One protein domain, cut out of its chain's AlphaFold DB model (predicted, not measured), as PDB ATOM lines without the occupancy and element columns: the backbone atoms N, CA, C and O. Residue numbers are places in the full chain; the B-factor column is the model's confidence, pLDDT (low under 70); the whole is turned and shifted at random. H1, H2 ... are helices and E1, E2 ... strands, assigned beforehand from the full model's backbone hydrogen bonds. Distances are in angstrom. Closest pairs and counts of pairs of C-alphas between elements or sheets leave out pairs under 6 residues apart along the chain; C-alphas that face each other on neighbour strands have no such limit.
ATOM      1  N   ILE A   8     125.901 112.646 127.941       90.44
ATOM      2  CA  ILE A   8     125.468 113.094 129.265       90.44
ATOM      3  C   ILE A   8     123.941 113.130 129.297       90.44
ATOM      4  O   ILE A   8     123.299 113.678 128.401       90.44
ATOM      5  N   HIS A   9     123.346 112.608 130.365       90.69
ATOM      6  CA  HIS A   9     121.917 112.741 130.628       90.69
ATOM      7  C   HIS A   9     121.680 113.808 131.692       90.69
ATOM      8  O   HIS A   9     122.169 113.690 132.814       90.69
ATOM      9  N   VAL A  10     120.896 114.834 131.363       90.06
ATOM     10  CA  VAL A  10     120.560 115.903 132.311       90.06
ATOM     11  C   VAL A  10     119.071 116.198 132.325       90.06
ATOM     12  O   VAL A  10     118.399 116.165 131.296       90.06
ATOM     13  N   VAL A  11     118.537 116.495 133.508       88.88
ATOM     14  CA  VAL A  11     117.125 116.844 133.682       88.88
ATOM     15  C   VAL A  11     116.947 118.343 133.502       88.88
ATOM     16  O   VAL A  11     117.519 119.142 134.237       88.88
ATOM     17  N   VAL A  12     116.114 118.735 132.539       85.50
ATOM     18  CA  VAL A  12     115.777 120.142 132.322       85.50
ATOM     19  C   VAL A  12     114.695 120.546 133.312       85.50
ATOM     20  O   VAL A  12     113.642 119.907 133.410       85.50
ATOM     21  N   GLY A  13     114.947 121.637 134.025       75.62
ATOM     22  CA  GLY A  13     114.019 122.231 134.977       75.62
ATOM     23  C   GLY A  13     114.048 121.664 136.391       75.62
ATOM     24  O   GLY A  13     113.224 122.062 137.210       75.62
ATOM     25  N   ALA A  14     114.991 120.770 136.694       67.88
ATOM     26  CA  ALA A  14     115.298 120.379 138.064       67.88
ATOM     27  C   ALA A  14     116.331 121.358 138.646       67.88
ATOM     28  O   ALA A  14     117.530 121.205 138.446       67.88
ATOM     29  N   GLY A  15     115.862 122.403 139.330       69.38
ATOM     30  CA  GLY A  15     116.748 123.377 139.972       69.38
ATOM     31  C   GLY A  15     117.573 124.209 138.985       69.38
ATOM     32  O   GLY A  15     117.170 124.428 137.850       69.38
ATOM     33  N   THR A  16     118.722 124.716 139.431       73.50
ATOM     34  CA  THR A  16     119.525 125.740 138.731       73.50
ATOM     35  C   THR A  16     120.757 125.133 138.057       73.50
ATOM     36  O   THR A  16     121.820 125.747 137.997       73.50
ATOM     37  N   GLU A  17     120.649 123.864 137.675       86.00
ATOM     38  CA  GLU A  17     121.791 123.019 137.322       86.00
ATOM     39  C   GLU A  17     122.063 122.950 135.825       86.00
ATOM     40  O   GLU A  17     123.195 122.709 135.413       86.00
ATOM     41  N   VAL A  18     121.032 123.180 135.015       90.31
ATOM     42  CA  VAL A  18     121.089 123.095 133.559       90.31
ATOM     43  C   VAL A  18     120.436 124.341 132.987       90.31
ATOM     44  O   VAL A  18     119.264 124.600 133.259       90.31
ATOM     45  N   HIS A  19     121.177 125.085 132.172       91.25
ATOM     46  CA  HIS A  19     120.661 126.245 131.452       91.25
ATOM     47  C   HIS A  19     120.802 126.043 129.949       91.25
ATOM     48  O   HIS A  19     121.839 125.607 129.451       91.25
ATOM     49  N   LEU A  20     119.747 126.379 129.222       93.62
ATOM     50  CA  LEU A  20     119.652 126.213 127.780       93.62
ATOM     51  C   LEU A  20     119.677 127.588 127.117       93.62
ATOM     52  O   LEU A  20     118.803 128.414 127.363       93.62
ATOM     53  N   LEU A  21     120.676 127.842 126.272       93.44
ATOM     54  CA  LEU A  21     120.795 129.104 125.546       93.44
ATOM     55  C   LEU A  21     120.308 128.921 124.119       93.44
ATOM     56  O   LEU A  21     120.866 128.122 123.363       93.44
ATOM     57  N   PHE A  22     119.300 129.697 123.746       93.88
ATOM     58  CA  PHE A  22     118.691 129.673 122.422       93.88
ATOM     59  C   PHE A  22     119.193 130.827 121.551       93.88
ATOM     60  O   PHE A  22     119.753 131.808 122.046       93.88
ATOM     61  N   SER A  23     118.984 130.711 120.242       93.81
ATOM     62  CA  SER A  23     119.120 131.826 119.311       93.81
ATOM     63  C   SER A  23     118.155 132.953 119.665       93.81
ATOM     64  O   SER A  23     117.163 132.757 120.366       93.81
ATOM     65  N   ARG A  24     118.450 134.162 119.179       89.94
ATOM     66  CA  ARG A  24     117.651 135.359 119.482       89.94
ATOM     67  C   ARG A  24     116.184 135.211 119.052       89.94
ATOM     68  O   ARG A  24     115.296 135.668 119.759       89.94
ATOM     69  N   ASP A  25     115.956 134.554 117.922       91.31
ATOM     70  CA  ASP A  25     114.641 134.196 117.374       91.31
ATOM     71  C   ASP A  25     114.060 132.900 117.976       91.31
ATOM     72  O   ASP A  25     112.977 132.472 117.591       91.31
ATOM     73  N   GLN A  26     114.778 132.261 118.908       89.00
ATOM     74  CA  GLN A  26     114.413 131.018 119.600       89.00
ATOM     75  C   GLN A  26     114.217 129.805 118.678       89.00
ATOM     76  O   GLN A  26     113.754 128.753 119.121       89.00
ATOM     77  N   SER A  27     114.612 129.915 117.409       89.50
ATOM     78  CA  SER A  27     114.472 128.844 116.422       89.50
ATOM     79  C   SER A  27     115.467 127.705 116.637       89.50
ATOM     80  O   SER A  27     115.307 126.627 116.064       89.50
ATOM     81  N   ARG A  28     116.511 127.917 117.451       93.38
ATOM     82  CA  ARG A  28     117.593 126.954 117.670       93.38
ATOM     83  C   ARG A  28     118.114 126.985 119.102       93.38
ATOM     84  O   ARG A  28     118.258 128.047 119.700       93.38
ATOM     85  N   LEU A  29     118.492 125.820 119.623       95.50
ATOM     86  CA  LEU A  29     119.339 125.709 120.813       95.50
ATOM     87  C   LEU A  29     120.806 125.879 120.388       95.50
ATOM     88  O   LEU A  29     121.257 125.188 119.478       95.50
ATOM     89  N   ILE A  30     121.534 126.796 121.025       96.44
ATOM     90  CA  ILE A  30     122.929 127.131 120.696       96.44
ATOM     91  C   ILE A  30     123.895 126.535 121.714       96.44
ATOM     92  O   ILE A  30     124.954 126.045 121.324       96.44
ATOM     93  N   ARG A  31     123.567 126.595 123.010       95.88
ATOM     94  CA  ARG A  31     124.441 126.072 124.071       95.88
ATOM     95  C   ARG A  31     123.655 125.399 125.180       95.88
ATOM     96  O   ARG A  31     122.517 125.772 125.463       95.88
ATOM     97  N   ILE A  32     124.311 124.459 125.845       95.25
ATOM     98  CA  ILE A  32     123.869 123.861 127.102       95.25
ATOM     99  C   ILE A  32     124.923 124.202 128.149       95.25
ATOM    100  O   ILE A  32     126.103 123.944 127.937       95.25
ATOM    101  N   ARG A  33     124.509 124.792 129.266       93.44
ATOM    102  CA  ARG A  33     125.378 125.110 130.399       93.44
ATOM    103  C   ARG A  33     125.054 124.204 131.570       93.44
ATOM    104  O   ARG A  33     123.893 124.141 131.976       93.44
ATOM    105  N   LEU A  34     126.072 123.562 132.128       91.88
ATOM    106  CA  LEU A  34     125.967 122.813 133.377       91.88
ATOM    107  C   LEU A  34     126.566 123.630 134.513       91.88
ATOM    108  O   LEU A  34     127.652 124.181 134.362       91.88
ATOM    109  N   SER A  35     125.862 123.728 135.638       89.25
ATOM    110  CA  SER A  35     126.397 124.365 136.841       89.25
ATOM    111  C   SER A  35     127.530 123.539 137.447       89.25
ATOM    112  O   SER A  35     127.610 122.325 137.250       89.25
ATOM    113  N   GLN A  36     128.354 124.186 138.268       88.69
ATOM    114  CA  GLN A  36     129.407 123.525 139.040       88.69
ATOM    115  C   GLN A  36     128.895 122.325 139.858       88.69
ATOM    116  O   GLN A  36     129.506 121.260 139.840       88.69
ATOM    117  N   ASN A  37     127.732 122.451 140.508       87.88
ATOM    118  CA  ASN A  37     127.130 121.350 141.268       87.88
ATOM    119  C   ASN A  37     126.825 120.143 140.378       87.88
ATOM    120  O   ASN A  37     127.080 119.008 140.774       87.88
ATOM    121  N   LYS A  38     126.327 120.386 139.159       89.06
ATOM    122  CA  LYS A  38     126.022 119.299 138.232       89.06
ATOM    123  C   LYS A  38     127.282 118.617 137.719       89.06
ATOM    124  O   LYS A  38     127.302 117.400 137.573       89.06
ATOM    125  N   ILE A  39     128.335 119.393 137.473       89.31
ATOM    126  CA  ILE A  39     129.654 118.871 137.094       89.31
ATOM    127  C   ILE A  39     130.192 117.967 138.211       89.31
ATOM    128  O   ILE A  39     130.584 116.835 137.939       89.31
ATOM    129  N   LEU A  40     130.142 118.423 139.466       88.88
ATOM    130  CA  LEU A  40     130.568 117.637 140.627       88.88
ATOM    131  C   LEU A  40     129.757 116.348 140.785       88.88
ATOM    132  O   LEU A  40     130.338 115.299 141.038       88.88
ATOM    133  N   GLU A  41     128.436 116.394 140.601       88.62
ATOM    134  CA  GLU A  41     127.589 115.195 140.619       88.62
ATOM    135  C   GLU A  41     128.028 114.176 139.554       88.62
ATOM    136  O   GLU A  41     128.164 112.987 139.849       88.62
ATOM    137  N   LEU A  42     128.285 114.635 138.323       88.25
ATOM    138  CA  LEU A  42     128.715 113.770 137.221       88.25
ATOM    139  C   LEU A  42     130.080 113.121 137.500       88.25
ATOM    140  O   LEU A  42     130.237 111.924 137.254       88.25
ATOM    141  N   LEU A  43     131.030 113.883 138.052       87.88
ATOM    142  CA  LEU A  43     132.367 113.394 138.409       87.88
ATOM    143  C   LEU A  43     132.339 112.438 139.615       87.88
ATOM    144  O   LEU A  43     132.999 111.399 139.606       87.88
ATOM    145  N   ASN A  44     131.541 112.742 140.642       85.88
ATOM    146  CA  ASN A  44     131.501 111.970 141.889       85.88
ATOM    147  C   ASN A  44     130.773 110.627 141.754       85.88
ATOM    148  O   ASN A  44     131.093 109.679 142.470       85.88
ATOM    149  N   ASN A  45     129.834 110.494 140.815       80.25
ATOM    150  CA  ASN A  45     129.051 109.266 140.628       80.25
ATOM    151  C   ASN A  45     129.831 108.103 139.962       80.25
ATOM    152  O   ASN A  45     129.218 107.195 139.401       80.25
ATOM    153  N   LYS A  46     131.178 108.114 139.996       61.31
ATOM    154  CA  LYS A  46     132.104 107.157 139.334       61.31
ATOM    155  C   LYS A  46     131.821 106.940 137.837       61.31
ATOM    156  O   LYS A  46     132.238 105.943 137.252       61.31
ATOM    157  N   GLY A  47     131.064 107.849 137.224       73.94
ATOM    158  CA  GLY A  47     130.449 107.649 135.919       73.94
ATOM    159  C   GLY A  47     131.083 108.450 134.791       73.94
ATOM    160  O   GLY A  47     130.944 108.009 133.653       73.94
ATOM    161  N   PHE A  48     131.736 109.571 135.104       82.81
ATOM    162  CA  PHE A  48     132.390 110.471 134.158       82.81
ATOM    163  C   PHE A  48     133.737 110.929 134.712       82.81
ATOM    164  O   PHE A  48     133.854 111.278 135.885       82.81
ATOM    165  N   THR A  49     134.737 110.976 133.844       87.38
ATOM    166  CA  THR A  49     135.992 111.695 134.055       87.38
ATOM    167  C   THR A  49     135.897 113.106 133.472       87.38
ATOM    168  O   THR A  49     134.976 113.434 132.722       87.38
ATOM    169  N   VAL A  50     136.871 113.964 133.791       85.94
ATOM    170  CA  VAL A  50     136.980 115.298 133.175       85.94
ATOM    171  C   VAL A  50     137.113 115.186 131.652       85.94
ATOM    172  O   VAL A  50     136.454 115.928 130.929       85.94
ATOM    173  N   THR A  51     137.889 114.214 131.166       86.50
ATOM    174  CA  THR A  51     138.035 113.927 129.734       86.50
ATOM    175  C   THR A  51     136.697 113.562 129.095       86.50
ATOM    176  O   THR A  51     136.354 114.123 128.059       86.50
ATOM    177  N   ASP A  52     135.890 112.711 129.739       88.00
ATOM    178  CA  ASP A  52     134.567 112.333 129.215       88.00
ATOM    179  C   ASP A  52     133.630 113.543 129.091       88.00
ATOM    180  O   ASP A  52     132.854 113.654 128.136       88.00
ATOM    181  N   LEU A  53     133.706 114.481 130.043       87.88
ATOM    182  CA  LEU A  53     132.944 115.727 129.976       87.88
ATOM    183  C   LEU A  53     133.405 116.589 128.798       87.88
ATOM    184  O   LEU A  53     132.567 117.044 128.032       87.88
ATOM    185  N   ILE A  54     134.710 116.783 128.607       86.75
ATOM    186  CA  ILE A  54     135.253 117.616 127.519       86.75
ATOM    187  C   ILE A  54     134.952 117.008 126.142       86.75
ATOM    188  O   ILE A  54     134.622 117.724 125.198       86.75
ATOM    189  N   GLU A  55     135.018 115.682 126.028       88.69
ATOM    190  CA  GLU A  55     134.815 114.945 124.777       88.69
ATOM    191  C   GLU A  55     133.358 114.526 124.536       88.69
ATOM    192  O   GLU A  55     133.059 113.714 123.651       88.69
ATOM    193  N   THR A  56     132.424 115.086 125.306       90.81
ATOM    194  CA  THR A  56     130.997 114.809 125.158       90.81
ATOM    195  C   THR A  56     130.514 115.158 123.748       90.81
ATOM    196  O   THR A  56     130.668 116.274 123.256       90.81
ATOM    197  N   GLN A  57     129.862 114.192 123.102       92.50
ATOM    198  CA  GLN A  57     129.311 114.324 121.748       92.50
ATOM    199  C   GLN A  57     127.792 114.473 121.749       92.50
ATOM    200  O   GLN A  57     127.204 114.945 120.772       92.50
ATOM    201  N   LYS A  58     127.133 114.039 122.824       94.12
ATOM    202  CA  LYS A  58     125.680 114.056 122.954       94.12
ATOM    203  C   LYS A  58     125.273 114.520 124.341       94.12
ATOM    204  O   LYS A  58     125.864 114.136 125.343       94.12
ATOM    205  N   VAL A  59     124.204 115.296 124.409       94.44
ATOM    206  CA  VAL A  59     123.527 115.597 125.668       94.44
ATOM    207  C   VAL A  59     122.058 115.260 125.511       94.44
ATOM    208  O   VAL A  59     121.361 115.851 124.691       94.44
ATOM    209  N   THR A  60     121.569 114.322 126.310       93.81
ATOM    210  CA  THR A  60     120.147 114.003 126.370       93.81
ATOM    211  C   THR A  60     119.473 114.820 127.461       93.81
ATOM    212  O   THR A  60     119.696 114.630 128.657       93.81
ATOM    213  N   LEU A  61     118.607 115.725 127.016       93.50
ATOM    214  CA  LEU A  61     117.773 116.589 127.835       93.50
ATOM    215  C   LEU A  61     116.492 115.849 128.227       93.50
ATOM    216  O   LEU A  61     115.634 115.559 127.389       93.50
ATOM    217  N   ILE A  62     116.348 115.544 129.511       91.06
ATOM    218  CA  ILE A  62     115.178 114.874 130.077       91.06
ATOM    219  C   ILE A  62     114.168 115.948 130.496       91.06
ATOM    220  O   ILE A  62     114.365 116.662 131.480       91.06
ATOM    221  N   LEU A  63     113.075 116.070 129.741       85.69
ATOM    222  CA  LEU A  63     111.965 116.981 130.038       85.69
ATOM    223  C   LEU A  63     110.964 116.362 131.022       85.69
ATOM    224  O   LEU A  63     110.392 117.071 131.847       85.69
ATOM    225  N   SER A  64     110.732 115.055 130.936       82.44
ATOM    226  CA  SER A  64     109.870 114.283 131.839       82.44
ATOM    227  C   SER A  64     110.271 112.805 131.788       82.44
ATOM    228  O   SER A  64     111.122 112.431 130.982       82.44
ATOM    229  N   LYS A  65     109.644 111.942 132.606       78.69
ATOM    230  CA  LYS A  65     109.915 110.488 132.600       78.69
ATOM    231  C   LYS A  65     109.828 109.863 131.198       78.69
ATOM    232  O   LYS A  65     110.582 108.945 130.897       78.69
ATOM    233  N   VAL A  66     108.941 110.383 130.350       82.69
ATOM    234  CA  VAL A  66     108.658 109.849 129.008       82.69
ATOM    235  C   VAL A  66     109.275 110.666 127.875       82.69
ATOM    236  O   VAL A  66     109.380 110.167 126.760       82.69
ATOM    237  N   LYS A  67     109.696 111.914 128.127       87.94
ATOM    238  CA  LYS A  67     110.185 112.810 127.076       87.94
ATOM    239  C   LYS A  67     111.661 113.142 127.247       87.94
ATOM    240  O   LYS A  67     112.050 113.842 128.184       87.94
ATOM    241  N   LYS A  68     112.455 112.675 126.284       92.56
ATOM    242  CA  LYS A  68     113.902 112.880 126.180       92.56
ATOM    243  C   LYS A  68     114.224 113.473 124.813       92.56
ATOM    244  O   LYS A  68     113.646 113.049 123.817       92.56
ATOM    245  N   ILE A  69     115.112 114.458 124.775       93.19
ATOM    246  CA  ILE A  69     115.571 115.101 123.542       93.19
ATOM    247  C   ILE A  69     117.089 115.002 123.512       93.19
ATOM    248  O   ILE A  69     117.761 115.603 124.348       93.19
ATOM    249  N   THR A  70     117.627 114.251 122.560       94.12
ATOM    250  CA  THR A  70     119.074 114.132 122.369       94.12
ATOM    251  C   THR A  70     119.581 115.285 121.515       94.12
ATOM    252  O   THR A  70     119.070 115.542 120.428       94.12
ATOM    253  N   ILE A  71     120.587 115.983 122.024       95.50
ATOM    254  CA  ILE A  71     121.241 117.122 121.392       95.50
ATOM    255  C   ILE A  71     122.643 116.700 120.976       95.50
ATOM    256  O   ILE A  71     123.412 116.207 121.799       95.50
ATOM    257  N   LEU A  72     122.982 116.909 119.705       95.12
ATOM    258  CA  LEU A  72     124.341 116.720 119.207       95.12
ATOM    259  C   LEU A  72     125.215 117.912 119.600       95.12
ATOM    260  O   LEU A  72     124.851 119.067 119.357       95.12
ATOM    261  N   ILE A  73     126.375 117.618 120.173       96.12
ATOM    262  CA  ILE A  73     127.365 118.601 120.603       96.12
ATOM    263  C   ILE A  73     128.441 118.740 119.532       96.12
ATOM    264  O   ILE A  73     128.863 117.769 118.905       96.12
ATOM    265  N   ASP A  74     128.858 119.977 119.304       95.19
ATOM    266  CA  ASP A  74     130.087 120.309 118.601       95.19
ATOM    267  C   ASP A  74     131.251 120.107 119.582       95.19
ATOM    268  O   ASP A  74     131.579 121.000 120.373       95.19
ATOM    269  N   SER A  75     131.783 118.881 119.617       91.44
ATOM    270  CA  SER A  75     132.831 118.489 120.565       91.44
ATOM    271  C   SER A  75     134.103 119.296 120.355       91.44
ATOM    272  O   SER A  75     134.713 119.716 121.329       91.44
ATOM    273  N   ASP A  76     134.457 119.585 119.102       92.31
ATOM    274  CA  ASP A  76     135.687 120.301 118.760       92.31
ATOM    275  C   ASP A  76     135.614 121.741 119.265       92.31
ATOM    276  O   ASP A  76     136.526 122.222 119.937       92.31
ATOM    277  N   LYS A  77     134.478 122.414 119.037       93.56
ATOM    278  CA  LYS A  77     134.257 123.768 119.549       93.56
ATOM    279  C   LYS A  77     134.161 123.816 121.073       93.56
ATOM    280  O   LYS A  77     134.665 124.755 121.686       93.56
ATOM    281  N   SER A  78     133.501 122.834 121.687       92.19
ATOM    282  CA  SER A  78     133.353 122.770 123.148       92.19
ATOM    283  C   SER A  78     134.699 122.513 123.829       92.19
ATOM    284  O   SER A  78     135.035 123.205 124.789       92.19
ATOM    285  N   LYS A  79     135.503 121.600 123.273       91.06
ATOM    286  CA  LYS A  79     136.867 121.307 123.716       91.06
ATOM    287  C   LYS A  79     137.785 122.512 123.555       91.06
ATOM    288  O   LYS A  79     138.403 122.917 124.530       91.06
ATOM    289  N   ALA A  80     137.793 123.151 122.384       91.44
ATOM    290  CA  ALA A  80     138.596 124.350 122.159       91.44
ATOM    291  C   ALA A  80     138.241 125.477 123.146       91.44
ATOM    292  O   ALA A  80     139.128 126.137 123.677       91.44
ATOM    293  N   ASN A  81     136.950 125.673 123.444       88.44
ATOM    294  CA  ASN A  81     136.514 126.648 124.444       88.44
ATOM    295  C   ASN A  81     137.025 126.294 125.849       88.44
ATOM    296  O   ASN A  81     137.418 127.189 126.588       88.44
ATOM    297  N   PHE A  82     137.005 125.012 126.219       86.06
ATOM    298  CA  PHE A  82     137.523 124.547 127.503       86.06
ATOM    299  C   PHE A  82     139.044 124.731 127.615       86.06
ATOM    300  O   PHE A  82     139.523 125.264 128.606       86.06
ATOM    301  N   GLU A  83     139.796 124.331 126.591       87.38
ATOM    302  CA  GLU A  83     141.264 124.381 126.587       87.38
ATOM    303  C   GLU A  83     141.814 125.810 126.466       87.38
ATOM    304  O   GLU A  83     142.940 126.077 126.878       87.38
ATOM    305  N   SER A  84     141.025 126.743 125.922       87.00
ATOM    306  CA  SER A  84     141.422 128.149 125.777       87.00
ATOM    307  C   SER A  84     141.466 128.939 127.088       87.00
ATOM    308  O   SER A  84     142.000 130.048 127.109       87.00
ATOM    309  N   ASP A  85     140.902 128.404 128.172       81.69
ATOM    310  CA  ASP A  85     140.826 129.073 129.466       81.69
ATOM    311  C   ASP A  85     141.606 128.260 130.517       81.69
ATOM    312  O   ASP A  85     141.351 127.069 130.699       81.69
ATOM    313  N   PRO A  86     142.591 128.878 131.197       76.38
ATOM    314  CA  PRO A  86     143.552 128.174 132.048       76.38
ATOM    315  C   PRO A  86     142.947 127.624 133.348       76.38
ATOM    316  O   PRO A  86     143.644 126.969 134.124       76.38
ATOM    317  N   ARG A  87     141.678 127.926 133.633       81.56
ATOM    318  CA  ARG A  87     140.981 127.483 134.840       81.56
ATOM    319  C   ARG A  87     140.666 125.991 134.803       81.56
ATOM    320  O   ARG A  87     140.381 125.422 133.750       81.56
ATOM    321  N   THR A  88     140.639 125.350 135.972       80.25
ATOM    322  CA  THR A  88     140.193 123.955 136.050       80.25
ATOM    323  C   THR A  88     138.684 123.872 135.833       80.25
ATOM    324  O   THR A  88     137.957 124.827 136.098       80.25
ATOM    325  N   ILE A  89     138.175 122.711 135.404       78.94
ATOM    326  CA  ILE A  89     136.732 122.499 135.174       78.94
ATOM    327  C   ILE A  89     135.864 122.835 136.399       78.94
ATOM    328  O   ILE A  89     134.698 123.197 136.255       78.94
ATOM    329  N   LEU A  90     136.442 122.741 137.600       79.06
ATOM    330  CA  LEU A  90     135.780 123.038 138.865       79.06
ATOM    331  C   LEU A  90     135.735 124.535 139.182       79.06
ATOM    332  O   LEU A  90     134.891 124.941 139.971       79.06
ATOM    333  N   ASP A  91     136.577 125.352 138.555       82.06
ATOM    334  CA  ASP A  91     136.615 126.805 138.767       82.06
ATOM    335  C   ASP A  91     135.611 127.553 137.873       82.06
ATOM    336  O   ASP A  91     135.365 128.753 138.047       82.06
ATOM    337  N   TYR A  92     135.010 126.866 136.897       78.38
ATOM    338  CA  TYR A  92     133.975 127.450 136.059       78.38
ATOM    339  C   TYR A  92     132.664 127.575 136.828       78.38
ATOM    340  O   TYR A  92     132.143 126.615 137.395       78.38
ATOM    341  N   ALA A  93     132.044 128.753 136.733       82.12
ATOM    342  CA  ALA A  93     130.655 128.920 137.155       82.12
ATOM    343  C   ALA A  93     129.717 127.982 136.368       82.12
ATOM    344  O   ALA A  93     128.751 127.454 136.924       82.12
ATOM    345  N   TYR A  94     130.024 127.780 135.080       88.06
ATOM    346  CA  TYR A  94     129.312 126.868 134.195       88.06
ATOM    347  C   TYR A  94     130.255 126.219 133.178       88.06
ATOM    348  O   TYR A  94     131.060 126.919 132.566       88.06
ATOM    349  N   LEU A  95     130.077 124.923 132.927       90.38
ATOM    350  CA  LEU A  95     130.656 124.237 131.770       90.38
ATOM    351  C   LEU A  95     129.721 124.399 130.571       90.38
ATOM    352  O   LEU A  95     128.527 124.105 130.681       90.38
ATOM    353  N   GLU A  96     130.245 124.870 129.438       93.31
ATOM    354  CA  GLU A  96     129.460 125.118 128.227       93.31
ATOM    355  C   GLU A  96     129.666 124.035 127.166       93.31
ATOM    356  O   GLU A  96     130.784 123.777 126.729       93.31
ATOM    357  N   PHE A  97     128.560 123.488 126.668       94.88
ATOM    358  CA  PHE A  97     128.518 122.649 125.478       94.88
ATOM    359  C   PHE A  97     127.907 123.420 124.319       94.88
ATOM    360  O   PHE A  97     126.776 123.909 124.413       94.88
ATOM    361  N   TYR A  98     128.632 123.502 123.209       96.06
ATOM    362  CA  TYR A  98     128.141 124.111 121.982       96.06
ATOM    363  C   TYR A  98     127.332 123.097 121.185       96.06
ATOM    364  O   TYR A  98     127.772 121.979 120.937       96.06
ATOM    365  N   VAL A  99     126.129 123.480 120.769       96.62
ATOM    366  CA  VAL A  99     125.254 122.606 119.987       96.62
ATOM    367  C   VAL A  99     125.707 122.596 118.533       96.62
ATOM    368  O   VAL A  99     125.901 123.649 117.921       96.62
ATOM    369  N   SER A 100     125.838 121.399 117.965       95.69
ATOM    370  CA  SER A 100     126.218 121.224 116.567       95.69
ATOM    371  C   SER A 100     125.193 121.861 115.630       95.69
ATOM    372  O   SER A 100     123.985 121.692 115.793       95.69
ATOM    373  N   ASN A 101     125.664 122.511 114.563       91.75
ATOM    374  CA  ASN A 101     124.796 123.006 113.488       91.75
ATOM    375  C   ASN A 101     124.032 121.880 112.767       91.75
ATOM    376  O   ASN A 101     123.009 122.140 112.141       91.75
ATOM    377  N   LYS A 102     124.513 120.631 112.864       89.94
ATOM    378  CA  LYS A 102     123.844 119.444 112.308       89.94
ATOM    379  C   LYS A 102     122.689 118.953 113.187       89.94
ATOM    380  O   LYS A 102     121.918 118.099 112.755       89.94
ATOM    381  N   ASN A 103     122.567 119.466 114.410       89.19
ATOM    382  CA  ASN A 103     121.520 119.069 115.332       89.19
ATOM    383  C   ASN A 103     120.147 119.538 114.827       89.19
ATOM    384  O   ASN A 103     119.924 120.731 114.627       89.19
ATOM    385  N   ARG A 104     119.212 118.599 114.656       86.25
ATOM    386  CA  ARG A 104     117.829 118.886 114.257       86.25
ATOM    387  C   ARG A 104     116.895 118.545 115.408       86.25
ATOM    388  O   ARG A 104     116.629 117.378 115.670       86.25
ATOM    389  N   VAL A 105     116.397 119.573 116.087       89.12
ATOM    390  CA  VAL A 105     115.361 119.441 117.121       89.12
ATOM    391  C   VAL A 105     114.055 119.934 116.527       89.12
ATOM    392  O   VAL A 105     114.026 120.996 115.907       89.12
ATOM    393  N   ALA A 106     112.974 119.177 116.706       91.50
ATOM    394  CA  ALA A 106     111.667 119.604 116.230       91.50
ATOM    395  C   ALA A 106     111.243 120.916 116.911       91.50
ATOM    396  O   ALA A 106     111.468 121.115 118.106       91.50
ATOM    397  N   GLU A 107     110.557 121.795 116.181       91.75
ATOM    398  CA  GLU A 107     110.119 123.100 116.697       91.75
ATOM    399  C   GLU A 107     109.269 122.968 117.973       91.75
ATOM    400  O   GLU A 107     109.461 123.696 118.949       91.75
ATOM    401  N   LYS A 108     108.367 121.976 118.011       91.69
ATOM    402  CA  LYS A 108     107.551 121.669 119.197       91.69
ATOM    403  C   LYS A 108     108.401 121.353 120.432       91.69
ATOM    404  O   LYS A 108     108.011 121.679 121.552       91.69
ATOM    405  N   ASP A 109     109.552 120.722 120.231       92.00
ATOM    406  CA  ASP A 109     110.455 120.298 121.294       92.00
ATOM    407  C   ASP A 109     111.316 121.471 121.764       92.00
ATOM    408  O   ASP A 109     111.458 121.671 122.970       92.00
ATOM    409  N   LEU A 110     111.776 122.321 120.839       91.81
ATOM    410  CA  LEU A 110     112.437 123.588 121.165       91.81
ATOM    411  C   LEU A 110     111.536 124.510 121.988       91.81
ATOM    412  O   LEU A 110     111.968 125.002 123.026       91.81
ATOM    413  N   LYS A 111     110.263 124.677 121.599       90.56
ATOM    414  CA  LYS A 111     109.291 125.477 122.365       90.56
ATOM    415  C   LYS A 111     109.110 124.952 123.790       90.56
ATOM    416  O   LYS A 111     109.002 125.739 124.729       90.56
ATOM    417  N   GLN A 112     109.077 123.632 123.972       90.56
ATOM    418  CA  GLN A 112     108.958 123.034 125.304       90.56
ATOM    419  C   GLN A 112     110.225 123.216 126.140       90.56
ATOM    420  O   GLN A 112     110.123 123.589 127.309       90.56
ATOM    421  N   LEU A 113     111.401 123.000 125.548       91.38
ATOM    422  CA  LEU A 113     112.684 123.252 126.203       91.38
ATOM    423  C   LEU A 113     112.807 124.720 126.623       91.38
ATOM    424  O   LEU A 113     113.178 124.988 127.763       91.38
ATOM    425  N   PHE A 114     112.437 125.652 125.743       90.06
ATOM    426  CA  PHE A 114     112.457 127.083 126.026       90.06
ATOM    427  C   PHE A 114     111.539 127.435 127.197       90.06
ATOM    428  O   PHE A 114     111.997 128.002 128.183       90.06
ATOM    429  N   ARG A 115     110.262 127.025 127.145       89.00
ATOM    430  CA  ARG A 115     109.301 127.273 128.235       89.00
ATOM    431  C   ARG A 115     109.815 126.758 129.575       89.00
ATOM    432  O   ARG A 115     109.734 127.469 130.573       89.00
ATOM    433  N   LYS A 116     110.365 125.540 129.594       87.81
ATOM    434  CA  LYS A 116     110.879 124.938 130.824       87.81
ATOM    435  C   LYS A 116     112.133 125.652 131.332       87.81
ATOM    436  O   LYS A 116     112.240 125.891 132.528       87.81
ATOM    437  N   ASN A 117     113.033 126.053 130.433       88.12
ATOM    438  CA  ASN A 117     114.213 126.841 130.784       88.12
ATOM    439  C   ASN A 117     113.837 128.213 131.370       88.12
ATOM    440  O   ASN A 117     114.389 128.609 132.392       88.12
ATOM    441  N   THR A 118     112.856 128.909 130.790       85.19
ATOM    442  CA  THR A 118     112.385 130.211 131.294       85.19
ATOM    443  C   THR A 118     111.810 130.103 132.706       85.19
ATOM    444  O   THR A 118     112.155 130.909 133.567       85.19
ATOM    445  N   GLN A 119     110.997 129.076 132.977       81.38
ATOM    446  CA  GLN A 119     110.475 128.816 134.327       81.38
ATOM    447  C   GLN A 119     111.610 128.614 135.341       81.38
ATOM    448  O   GLN A 119     111.576 129.140 136.451       81.38
ATOM    449  N   THR A 120     112.651 127.883 134.952       78.00
ATOM    450  CA  THR A 120     113.833 127.662 135.789       78.00
ATOM    451  C   THR A 120     114.621 128.938 136.054       78.00
ATOM    452  O   THR A 120     115.036 129.182 137.189       78.00
ATOM    453  N   GLU A 121     114.817 129.774 135.036       78.38
ATOM    454  CA  GLU A 121     115.486 131.065 135.192       78.38
ATOM    455  C   GLU A 121     114.712 132.011 136.110       78.38
ATOM    456  O   GLU A 121     115.318 132.716 136.919       78.38
ATOM    457  N   GLU A 122     113.384 132.011 136.029       79.62
ATOM    458  CA  GLU A 122     112.530 132.800 136.912       79.62
ATOM    459  C   GLU A 122     112.674 132.352 138.374       79.62
ATOM    460  O   GLU A 122     112.969 133.171 139.251       79.62
ATOM    461  N   ILE A 123     112.595 131.040 138.631       75.75
ATOM    462  CA  ILE A 123     112.826 130.459 139.962       75.75
ATOM    463  C   ILE A 123     114.219 130.835 140.484       75.75
ATOM    464  O   ILE A 123     114.372 131.212 141.653       75.75
ATOM    465  N   PHE A 124     115.242 130.781 139.627       69.94
ATOM    466  CA  PHE A 124     116.602 131.172 139.989       69.94
ATOM    467  C   PHE A 124     116.691 132.647 140.387       69.94
ATOM    468  O   PHE A 124     117.260 132.971 141.434       69.94
ATOM    469  N   ARG A 125     116.104 133.547 139.587       77.50
ATOM    470  CA  ARG A 125     116.093 134.993 139.858       77.50
ATOM    471  C   ARG A 125     115.430 135.299 141.197       77.50
ATOM    472  O   ARG A 125     116.024 136.003 142.016       77.50
ATOM    473  N   VAL A 126     114.257 134.718 141.455       77.00
ATOM    474  CA  VAL A 126     113.521 134.901 142.715       77.00
ATOM    475  C   VAL A 126     114.323 134.364 143.902       77.00
ATOM    476  O   VAL A 126     114.470 135.048 144.915       77.00
ATOM    477  N   THR A 127     114.903 133.169 143.779       74.69
ATOM    478  CA  THR A 127     115.708 132.554 144.849       74.69
ATOM    479  C   THR A 127     116.940 133.396 145.179       74.69
ATOM    480  O   THR A 127     117.249 133.626 146.350       74.69
ATOM    481  N   LYS A 128     117.628 133.920 144.157       77.69
ATOM    482  CA  LYS A 128     118.792 134.799 144.330       77.69
ATOM    483  C   LYS A 128     118.414 136.116 145.012       77.69
ATOM    484  O   LYS A 128     119.132 136.556 145.909       77.69
ATOM    485  N   ALA A 129     117.290 136.722 144.626       77.38
ATOM    486  CA  ALA A 129     116.776 137.932 145.264       77.38
ATOM    487  C   ALA A 129     116.441 137.694 146.748       77.38
ATOM    488  O   ALA A 129     116.891 138.453 147.607       77.38
ATOM    489  N   LYS A 130     115.755 136.586 147.067       76.25
ATOM    490  CA  LYS A 130     115.441 136.197 148.453       76.25
ATOM    491  C   LYS A 130     116.698 135.985 149.302       76.25
ATOM    492  O   LYS A 130     116.768 136.504 150.412       76.25
ATOM    493  N   ARG A 131     117.716 135.286 148.780       75.94
ATOM    494  CA  ARG A 131     118.996 135.085 149.491       75.94
ATOM    495  C   ARG A 131     119.707 136.405 149.789       75.94
ATOM    496  O   ARG A 131     120.197 136.589 150.898       75.94
ATOM    497  N   ARG A 132     119.736 137.336 148.830       80.75
ATOM    498  CA  ARG A 132     120.323 138.674 149.032       80.75
ATOM    499  C   ARG A 132     119.598 139.450 150.128       80.75
ATOM    500  O   ARG A 132     120.252 140.028 150.990       80.75
ATOM    501  N   LEU A 133     118.266 139.411 150.121       79.50
ATOM    502  CA  LEU A 133     117.453 140.059 151.147       79.50
ATOM    503  C   LEU A 133     117.734 139.474 152.540       79.50
ATOM    504  O   LEU A 133     117.991 140.223 153.477       79.50
ATOM    505  N   GLN A 134     117.765 138.145 152.670       77.69
ATOM    506  CA  GLN A 134     118.077 137.474 153.937       77.69
ATOM    507  C   GLN A 134     119.479 137.821 154.457       77.69
ATOM    508  O   GLN A 134     119.634 138.116 155.640       77.69
ATOM    509  N   GLN A 135     120.489 137.842 153.583       78.38
ATOM    510  CA  GLN A 135     121.850 138.244 153.955       78.38
ATOM    511  C   GLN A 135     121.914 139.703 154.415       78.38
ATOM    512  O   GLN A 135     122.608 140.000 155.386       78.38
ATOM    513  N   SER A 136     121.183 140.604 153.752       81.69
ATOM    514  CA  SER A 136     121.088 142.006 154.167       81.69
ATOM    515  C   SER A 136     120.476 142.130 155.562       81.69
ATOM    516  O   SER A 136     121.061 142.778 156.422       81.69
ATOM    517  N   ILE A 137     119.346 141.459 155.810       82.12
ATOM    518  CA  ILE A 137     118.665 141.472 157.115       82.12
ATOM    519  C   ILE A 137     119.582 140.925 158.215       82.12
ATOM    520  O   ILE A 137     119.671 141.510 159.291       82.12
ATOM    521  N   TYR A 138     120.276 139.817 157.953       80.69
ATOM    522  CA  TYR A 138     121.206 139.221 158.911       80.69
ATOM    523  C   TYR A 138     122.372 140.162 159.246       80.69
ATOM    524  O   TYR A 138     122.665 140.371 160.421       80.69
ATOM    525  N   LYS A 139     122.988 140.789 158.235       79.62
ATOM    526  CA  LYS A 139     124.056 141.780 158.446       79.62
ATOM    527  C   LYS A 139     123.576 142.972 159.275       79.62
ATOM    528  O   LYS A 139     124.275 143.372 160.198       79.62
ATOM    529  N   SER A 140     122.380 143.494 158.998       76.94
ATOM    530  CA  SER A 140     121.792 144.586 159.786       76.94
ATOM    531  C   SER A 140     121.529 144.189 161.243       76.94
ATOM    532  O   SER A 140     121.764 144.989 162.142       76.94
ATOM    533  N   LYS A 141     121.092 142.948 161.502       77.44
ATOM    534  CA  LYS A 141     120.902 142.444 162.874       77.44
ATOM    535  C   LYS A 141     122.219 142.306 163.638       77.44
ATOM    536  O   LYS A 141     122.272 142.702 164.794       77.44
ATOM    537  N   MET A 142     123.267 141.790 162.995       77.88
ATOM    538  CA  MET A 142     124.592 141.644 163.615       77.88
ATOM    539  C   MET A 142     125.253 142.999 163.905       77.88
ATOM    540  O   MET A 142     125.869 143.173 164.954       77.88
ATOM    541  N   ALA A 143     125.071 143.984 163.020       71.25
ATOM    542  CA  ALA A 143     125.566 145.345 163.231       71.25
ATOM    543  C   ALA A 143     124.904 146.030 164.441       71.25
ATOM    544  O   ALA A 143     125.584 146.690 165.217       71.25
ATOM    545  N   ASN A 144     123.601 145.817 164.646       66.38
ATOM    546  CA  ASN A 144     122.858 146.404 165.766       66.38
ATOM    547  C   ASN A 144     123.055 145.676 167.111       66.38
ATOM    548  O   ASN A 144     122.604 146.185 168.127       66.38
ATOM    549  N   GLN A 145     123.675 144.493 167.126       60.38
ATOM    550  CA  GLN A 145     124.013 143.753 168.354       60.38
ATOM    551  C   GLN A 145     125.444 144.021 168.847       60.38
ATOM    552  O   GLN A 145     125.831 143.506 169.890       60.38
ATOM    553  N   SER A 146     126.236 144.785 168.089       54.53
ATOM    554  CA  SER A 146     127.638 145.104 168.403       54.53
ATOM    555  C   SER A 146     127.808 146.499 169.036       54.53
ATOM    556  O   SER A 146     128.913 147.041 169.019       54.53
TER     557      SER A 146
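AT A GLANCE: This is residues 8 to 146 of the 147 residues of an uncharacterized protein of Enterococcus faecium (UniProt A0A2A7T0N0). A compact head of two small three-stranded sheets has three short helices, H1, H2 and H3, on one side and one long helix, H4, on the other. H4 passes the sheets with residues 109 to 121, then sticks out as a long arm, residues 128 to 146 standing free. The printed part has 139 residues, with four named helices and six named strands in the order E1 E2 E3 H1 H2 E4 E5 H3 E6 H4, a mixed class of helices and strands. One sheet runs E1 E4 E5 and is mixed; the other runs E2 E3 E6 and is antiparallel. The whole is only just loose, close to compact, with a radius of gyration of the C-alphas of 17.6 A, and elongated, spanning 61 by 35 by 29 A.

HOW THE PARTS SIT: E1, residues 8 to 11, is the parallel neighbour of E4, residues 58 to 62, at 21 degrees, with N 10 and O 60 3.0 A apart. E2, residues 18 to 22, and E3, residues 29 to 35, form a hairpin, antiparallel at 158 degrees, with N 19 and O 33 2.9 A apart. H1, residues 36 to 44, is close to but not clearly touching H2, residues 50 to 54; their closest C-alphas, of Leu 43 and Val 50, are 7.2 A apart. E4 and E5, residues 68 to 72, form a second hairpin, with N 61 and O 69 2.8 A apart. H3, residues 75 to 83, touches H2, the closest C-alphas being those of Ile 54 and Lys 79, 5.5 A. E6, residues 94 to 98, is antiparallel to E3 at 156 degrees, with N 97 and O 32 2.8 A apart. H3 only grazes the sheet E2 E3 E6; the C-alphas of Ser 78 and Phe 97, the closest of H3 and E6, are 5.4 A apart. H4, residues 107 to 144, only grazes both sheets; its closest C-alphas to E2 are those of Leu 20 and Asn 117, 6.2 A. H3 and H4 are apart. In H1, H2, H3 and H4 every O i to N i+4 pair is within hydrogen-bond range.

IN THESE COORDINATES: E1 begins at C-alpha 8, (125.468, 113.094, 129.265). E3, the longest strand, measures 17.6 A, and H1 measures 12.1 A. H4 measures 55.8 A, from C-alpha 107 at (110.119, 123.100, 116.697) to C-alpha 144 at (122.858, 146.404, 165.766).

THE WHOLE: The two C-alphas farthest apart, of Lys 102 and Ser 146, are 61.8 A apart. The printed part has no cut, and no link is long. Without residues 128 to 146 the body spans 36 by 35 by 27 A. Mean pLDDT of the printed part is 85.9, with residues 14 to 15, 46, 124 and 144 to 146 under 70.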